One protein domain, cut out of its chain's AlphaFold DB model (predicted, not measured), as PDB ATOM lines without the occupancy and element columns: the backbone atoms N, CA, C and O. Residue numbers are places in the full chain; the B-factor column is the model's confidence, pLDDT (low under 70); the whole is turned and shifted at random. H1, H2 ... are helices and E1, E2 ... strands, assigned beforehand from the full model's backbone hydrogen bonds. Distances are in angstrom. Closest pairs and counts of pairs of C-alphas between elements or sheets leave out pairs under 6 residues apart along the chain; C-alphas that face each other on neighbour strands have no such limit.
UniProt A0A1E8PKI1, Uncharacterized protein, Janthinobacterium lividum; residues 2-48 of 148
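Overview. This is residues 2 to 48 of the 148 residues of an uncharacterized protein of Janthinobacterium lividum (UniProt A0A1E8PKI1). A short helix, H1, sits at one far end, and a long link with no named element, residues 8 to 19, leads from it to a small body in which helix H2 packs on a two-stranded hairpin, E1 and E2. The arm of H1 and this link makes the length; residues 4 to 9, of which 4 to 7 belong to H1, stand free. The printed part has 47 residues with two named helices and two named strands, in the order H1, H2, E1, E2, the strands antiparallel and the class mixed, helices and strands. The whole is loose, with a radius of gyration of the C-alphas of 13.0 A, and elongated, spanning 36 by 21 by 15 A.

Arrangement. H1, residues 2 to 7, is apart from H2, residues 20 to 31. H1 is also apart from E1, residues 35 to 38, and from E2, residues 44 to 47. H2 comes closest to E1 at the C-alphas of Leu 26 and Ile 36, 6.9 A apart. Its closest C-alphas to E2 are those of Leu 26 and Leu 46, 6.5 A apart. E1 and E2 form a hairpin, with 133 degrees between their directions; N 35 and O 47 are within hydrogen-bond range at 2.9 A, as are N 45 and O 37 at 2.9 A. In H1 and H2 every O i to N i+4 pair is within hydrogen-bond range.

Along the chain. H1 begins at C-alpha 2, (43.058, -22.811, -48.320), and is 8.7 A long. H2 begins at C-alpha 20, (31.709, -18.683, -39.766), and is 16.6 A long. E1 measures 10.1 A and E2 9.6 A, ending at C-alpha 47, (23.475, -35.322, -34.625).

Size, cuts and confidence. The C-alphas farthest apart, those of Ala 7 and Asn 48, are 37.0 A apart. The printed part has no cut. The link from H1 to H2 is long; those from H2 to E1 and from E1 to E2 are tight. The mean pLDDT of the printed part is 93.1, and no printed residue is under 70.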
ATOM      1  N   ARG A   2      43.553 -22.643 -46.922       80.25
ATOM      2  CA  ARG A   2      43.058 -22.811 -48.320       80.25
ATOM      3  C   ARG A   2      44.145 -22.614 -49.395       80.25
ATOM      4  O   ARG A   2      44.335 -23.497 -50.221       80.25
ATOM      5  N   GLY A   3      44.903 -21.515 -49.322       84.56
ATOM      6  CA  GLY A   3      45.938 -21.200 -50.319       84.56
ATOM      7  C   GLY A   3      47.054 -22.246 -50.440       84.56
ATOM      8  O   GLY A   3      47.595 -22.436 -51.524       84.56
ATOM      9  N   ASP A   4      47.350 -22.983 -49.365       88.44
ATOM     10  CA  ASP A   4      48.355 -24.053 -49.384       88.44
ATOM     11  C   ASP A   4      47.851 -25.278 -50.175       88.44
ATOM     12  O   ASP A   4      48.601 -25.888 -50.934       88.44
ATOM     13  N   TYR A   5      46.559 -25.612 -50.049       86.06
ATOM     14  CA  TYR A   5      45.921 -26.720 -50.775       86.06
ATOM     15  C   TYR A   5      45.665 -26.392 -52.251       86.06
ATOM     16  O   TYR A   5      45.803 -27.268 -53.110       86.06
ATOM     17  N   GLU A   6      45.318 -25.140 -52.554       87.50
ATOM     18  CA  GLU A   6      45.167 -24.647 -53.928       87.50
ATOM     19  C   GLU A   6      46.510 -24.645 -54.668       87.50
ATOM     20  O   GLU A   6      46.592 -25.174 -55.775       87.50
ATOM     21  N   ALA A   7      47.582 -24.138 -54.042       89.62
ATOM     22  CA  ALA A   7      48.930 -24.163 -54.616       89.62
ATOM     23  C   ALA A   7      49.439 -25.595 -54.870       89.62
ATOM     24  O   ALA A   7      50.171 -25.834 -55.828       89.62
ATOM     25  N   ALA A   8      49.020 -26.553 -54.037       90.19
ATOM     26  CA  ALA A   8      49.312 -27.973 -54.206       90.19
ATOM     27  C   ALA A   8      48.389 -28.690 -55.216       90.19
ATOM     28  O   ALA A   8      48.583 -29.878 -55.467       90.19
ATOM     29  N   GLY A   9      47.371 -28.016 -55.771       87.44
ATOM     30  CA  GLY A   9      46.398 -28.619 -56.690       87.44
ATOM     31  C   GLY A   9      45.535 -29.719 -56.057       87.44
ATOM     32  O   GLY A   9      45.021 -30.581 -56.762       87.44
ATOM     33  N   THR A  10      45.405 -29.715 -54.728       92.19
ATOM     34  CA  THR A  10      44.668 -30.736 -53.953       92.19
ATOM     35  C   THR A  10      43.352 -30.215 -53.385       92.19
ATOM     36  O   THR A  10      42.614 -30.969 -52.755       92.19
ATOM     37  N   TRP A  11      43.045 -28.934 -53.606       87.75
ATOM     38  CA  TRP A  11      41.760 -28.363 -53.230       87.75
ATOM     39  C   TRP A  11      40.645 -28.907 -54.140       87.75
ATOM     40  O   TRP A  11      40.745 -28.760 -55.362       87.75
ATOM     41  N   PRO A  12      39.587 -29.526 -53.588       87.81
ATOM     42  CA  PRO A  12      38.490 -30.043 -54.397       87.81
ATOM     43  C   PRO A  12      37.733 -28.917 -55.110       87.81
ATOM     44  O   PRO A  12      37.405 -27.894 -54.507       87.81
ATOM     45  N   ALA A  13      37.423 -29.115 -56.393       87.69
ATOM     46  CA  ALA A  13      36.656 -28.148 -57.185       87.69
ATOM     47  C   ALA A  13      35.187 -28.030 -56.729       87.69
ATOM     48  O   ALA A  13      34.524 -27.043 -57.029       87.69
ATOM     49  N   ASP A  14      34.693 -29.035 -56.010       87.19
ATOM     50  CA  ASP A  14      33.343 -29.151 -55.462       87.19
ATOM     51  C   ASP A  14      33.268 -28.809 -53.962       87.19
ATOM     52  O   ASP A  14      32.243 -29.041 -53.323       87.19
ATOM     53  N   ALA A  15      34.331 -28.240 -53.382       86.38
ATOM     54  CA  ALA A  15      34.323 -27.812 -51.989       86.38
ATOM     55  C   ALA A  15      33.309 -26.676 -51.759       86.38
ATOM     56  O   ALA A  15      33.389 -25.613 -52.377       86.38
ATOM     57  N   VAL A  16      32.393 -26.878 -50.808       88.50
ATOM     58  CA  VAL A  16      31.396 -25.879 -50.396       88.50
ATOM     59  C   VAL A  16      31.819 -25.243 -49.073       88.50
ATOM     60  O   VAL A  16      32.083 -25.935 -48.089       88.50
ATOM     61  N   GLU A  17      31.898 -23.913 -49.039       89.50
ATOM     62  CA  GLU A  17      32.239 -23.164 -47.827       89.50
ATOM     63  C   GLU A  17      31.020 -23.013 -46.908       89.50
ATOM     64  O   GLU A  17      29.928 -22.655 -47.349       89.50
ATOM     65  N   ILE A  18      31.216 -23.264 -45.612       92.94
ATOM     66  CA  ILE A  18      30.220 -22.967 -44.578       92.94
ATOM     67  C   ILE A  18      30.474 -21.582 -43.987       92.94
ATOM     68  O   ILE A  18      31.610 -21.115 -43.928       92.94
ATOM     69  N   THR A  19      29.423 -20.931 -43.493       94.94
ATOM     70  CA  THR A  19      29.565 -19.637 -42.815       94.94
ATOM     71  C   THR A  19      30.345 -19.783 -41.505       94.94
ATOM     72  O   THR A  19      30.312 -20.831 -40.853       94.94
ATOM     73  N   THR A  20      31.020 -18.713 -41.070       95.50
ATOM     74  CA  THR A  20      31.709 -18.683 -39.766       95.50
ATOM     75  C   THR A  20      30.755 -18.978 -38.611       95.50
ATOM     76  O   THR A  20      31.118 -19.691 -37.682       95.50
ATOM     77  N   GLU A  21      29.526 -18.467 -38.681       96.31
ATOM     78  CA  GLU A  21      28.487 -18.730 -37.685       96.31
ATOM     79  C   GLU A  21      28.134 -20.222 -37.615       96.31
ATOM     80  O   GLU A  21      28.156 -20.802 -36.529       96.31
ATOM     81  N   ASN A  22      27.916 -20.873 -38.764       95.31
ATOM     82  CA  ASN A  22      27.650 -22.310 -38.815       95.31
ATOM     83  C   ASN A  22      28.835 -23.109 -38.275       95.31
ATOM     84  O   ASN A  22      28.645 -24.030 -37.487       95.31
ATOM     85  N   HIS A  23      30.061 -22.738 -38.645       96.44
ATOM     86  CA  HIS A  23      31.265 -23.376 -38.119       96.44
ATOM     87  C   HIS A  23      31.335 -23.288 -36.584       96.44
ATOM     88  O   HIS A  23      31.556 -24.300 -35.920       96.44
ATOM     89  N   LEU A  24      31.087 -22.111 -36.003       97.88
ATOM     90  CA  LEU A  24      31.071 -21.931 -34.548       97.88
ATOM     91  C   LEU A  24      29.951 -22.738 -33.876       97.88
ATOM     92  O   LEU A  24      30.188 -23.358 -32.840       97.88
ATOM     93  N   ALA A  25      28.760 -22.788 -34.477       97.56
ATOM     94  CA  ALA A  25      27.640 -23.578 -33.968       97.56
ATOM     95  C   ALA A  25      27.944 -25.088 -33.961       97.56
ATOM     96  O   ALA A  25      27.619 -25.779 -32.993       97.56
ATOM     97  N   LEU A  26      28.611 -25.599 -35.004       98.06
ATOM     98  CA  LEU A  26      29.059 -26.993 -35.080       98.06
ATOM     99  C   LEU A  26      30.071 -27.325 -33.976       98.06
ATOM    100  O   LEU A  26      29.934 -28.350 -33.311       98.06
ATOM    101  N   LEU A  27      31.052 -26.449 -33.739       97.75
ATOM    102  CA  LEU A  27      32.059 -26.653 -32.691       97.75
ATOM    103  C   LEU A  27      31.464 -26.587 -31.281       97.75
ATOM    104  O   LEU A  27      31.826 -27.396 -30.420       97.75
ATOM    105  N   ALA A  28      30.530 -25.663 -31.043       98.00
ATOM    106  CA  ALA A  28      29.790 -25.603 -29.788       98.00
ATOM    107  C   ALA A  28      29.027 -26.915 -29.559       98.00
ATOM    108  O   ALA A  28      29.180 -27.555 -28.523       98.00
ATOM    109  N   GLY A  29      28.299 -27.390 -30.572       97.38
ATOM    110  CA  GLY A  29      27.549 -28.631 -30.445       97.38
ATOM    111  C   GLY A  29      28.400 -29.880 -30.276       97.38
ATOM    112  O   GLY A  29      28.009 -30.771 -29.523       97.38
ATOM    113  N   GLN A  30      29.565 -29.935 -30.915       97.50
ATOM    114  CA  GLN A  30      30.531 -31.002 -30.683       97.50
ATOM    115  C   GLN A  30      31.052 -30.992 -29.239       97.50
ATOM    116  O   GLN A  30      31.177 -32.049 -28.623       97.50
ATOM    117  N   SER A  31      31.297 -29.804 -28.680       97.31
ATOM    118  CA  SER A  31      31.703 -29.639 -27.276       97.31
ATOM    119  C   SER A  31      30.599 -30.058 -26.297       97.31
ATOM    120  O   SER A  31      30.901 -30.564 -25.219       97.31
ATOM    121  N   ASP A  32      29.329 -29.948 -26.704       97.06
ATOM    122  CA  ASP A  32      28.168 -30.473 -25.968       97.06
ATOM    123  C   ASP A  32      27.980 -32.002 -26.116       97.06
ATOM    124  O   ASP A  32      26.999 -32.559 -25.623       97.06
ATOM    125  N   GLY A  33      28.879 -32.700 -26.824       95.25
ATOM    126  CA  GLY A  33      28.843 -34.158 -26.999       95.25
ATOM    127  C   GLY A  33      28.053 -34.659 -28.212       95.25
ATOM    128  O   GLY A  33      27.838 -35.866 -28.349       95.25
ATOM    129  N   ARG A  34      27.623 -33.767 -29.112       97.62
ATOM    130  CA  ARG A  34      27.056 -34.156 -30.414       97.62
ATOM    131  C   ARG A  34      28.172 -34.506 -31.398       97.62
ATOM    132  O   ARG A  34      29.336 -34.168 -31.203       97.62
ATOM    133  N   ILE A  35      27.813 -35.176 -32.484       97.44
ATOM    134  CA  ILE A  35      28.722 -35.481 -33.590       97.44
ATOM    135  C   ILE A  35      28.332 -34.679 -34.828       97.44
ATOM    136  O   ILE A  35      27.155 -34.391 -35.046       97.44
ATOM    137  N   ILE A  36      29.326 -34.321 -35.638       97.44
ATOM    138  CA  ILE A  36      29.110 -33.674 -36.932       97.44
ATOM    139  C   ILE A  36      29.010 -34.778 -37.987       97.44
ATOM    140  O   ILE A  36      29.926 -35.591 -38.117       97.44
ATOM    141  N   ILE A  37      27.902 -34.812 -38.725       96.56
ATOM    142  CA  ILE A  37      27.659 -35.753 -39.826       96.56
ATOM    143  C   ILE A  37      27.311 -34.992 -41.107       96.56
ATOM    144  O   ILE A  37      26.934 -33.822 -41.050       96.56
ATOM    145  N   ALA A  38      27.399 -35.655 -42.259       95.56
ATOM    146  CA  ALA A  38      26.860 -35.114 -43.504       95.56
ATOM    147  C   ALA A  38      25.323 -35.188 -43.491       95.56
ATOM    148  O   ALA A  38      24.748 -36.255 -43.266       95.56
ATOM    149  N   GLY A  39      24.670 -34.050 -43.716       92.75
ATOM    150  CA  GLY A  39      23.232 -33.938 -43.930       92.75
ATOM    151  C   GLY A  39      22.806 -34.484 -45.295       92.75
ATOM    152  O   GLY A  39      23.631 -34.896 -46.111       92.75
ATOM    153  N   ALA A  40      21.499 -34.474 -45.565       93.75
ATOM    154  CA  ALA A  40      20.941 -34.965 -46.831       93.75
ATOM    155  C   ALA A  40      21.416 -34.166 -48.062       93.75
ATOM    156  O   ALA A  40      21.409 -34.680 -49.176       93.75
ATOM    157  N   ASP A  41      21.830 -32.921 -47.848       91.06
ATOM    158  CA  ASP A  41      22.404 -31.997 -48.825       91.06
ATOM    159  C   ASP A  41      23.944 -32.026 -48.853       91.06
ATOM    160  O   ASP A  41      24.563 -31.248 -49.574       91.06
ATOM    161  N   GLY A  42      24.576 -32.905 -48.067       89.44
ATOM    162  CA  GLY A  42      26.029 -32.973 -47.906       89.44
ATOM    163  C   GLY A  42      26.608 -31.926 -46.950       89.44
ATOM    164  O   GLY A  42      27.806 -31.972 -46.668       89.44
ATOM    165  N   MET A  43      25.790 -31.020 -46.403       93.62
ATOM    166  CA  MET A  43      26.251 -29.998 -45.464       93.62
ATOM    167  C   MET A  43      26.437 -30.587 -44.062       93.62
ATOM    168  O   MET A  43      25.692 -31.481 -43.659       93.62
ATOM    169  N   PRO A  44      27.416 -30.108 -43.280       96.25
ATOM    170  CA  PRO A  44      27.625 -30.604 -41.927       96.25
ATOM    171  C   PRO A  44      26.449 -30.232 -41.017       96.25
ATOM    172  O   PRO A  44      26.083 -29.063 -40.896       96.25
ATOM    173  N   VAL A  45      25.895 -31.228 -40.329       96.75
ATOM    174  CA  VAL A  45      24.821 -31.065 -39.342       96.75
ATOM    175  C   VAL A  45      25.187 -31.757 -38.033       96.75
ATOM    176  O   VAL A  45      25.961 -32.714 -38.008       96.75
ATOM    177  N   LEU A  46      24.620 -31.276 -36.925       98.00
ATOM    178  CA  LEU A  46      24.796 -31.888 -35.610       98.00
ATOM    179  C   LEU A  46      23.791 -33.018 -35.413       98.00
ATOM    180  O   LEU A  46      22.587 -32.820 -35.562       98.00
ATOM    181  N   ALA A  47      24.285 -34.176 -35.000       96.88
ATOM    182  CA  ALA A  47      23.475 -35.322 -34.625       96.88
ATOM    183  C   ALA A  47      23.883 -35.842 -33.248       96.88
ATOM    184  O   ALA A  47      25.016 -35.658 -32.796       96.88
ATOM    185  N   ASN A  48      22.960 -36.524 -32.576       95.75
ATOM    186  CA  ASN A  48      23.320 -37.287 -31.389       95.75
ATOM    187  C   ASN A  48      24.156 -38.505 -31.810       95.75
ATOM    188  O   ASN A  48      23.843 -39.122 -32.835       95.75
TER     189      ASN A  48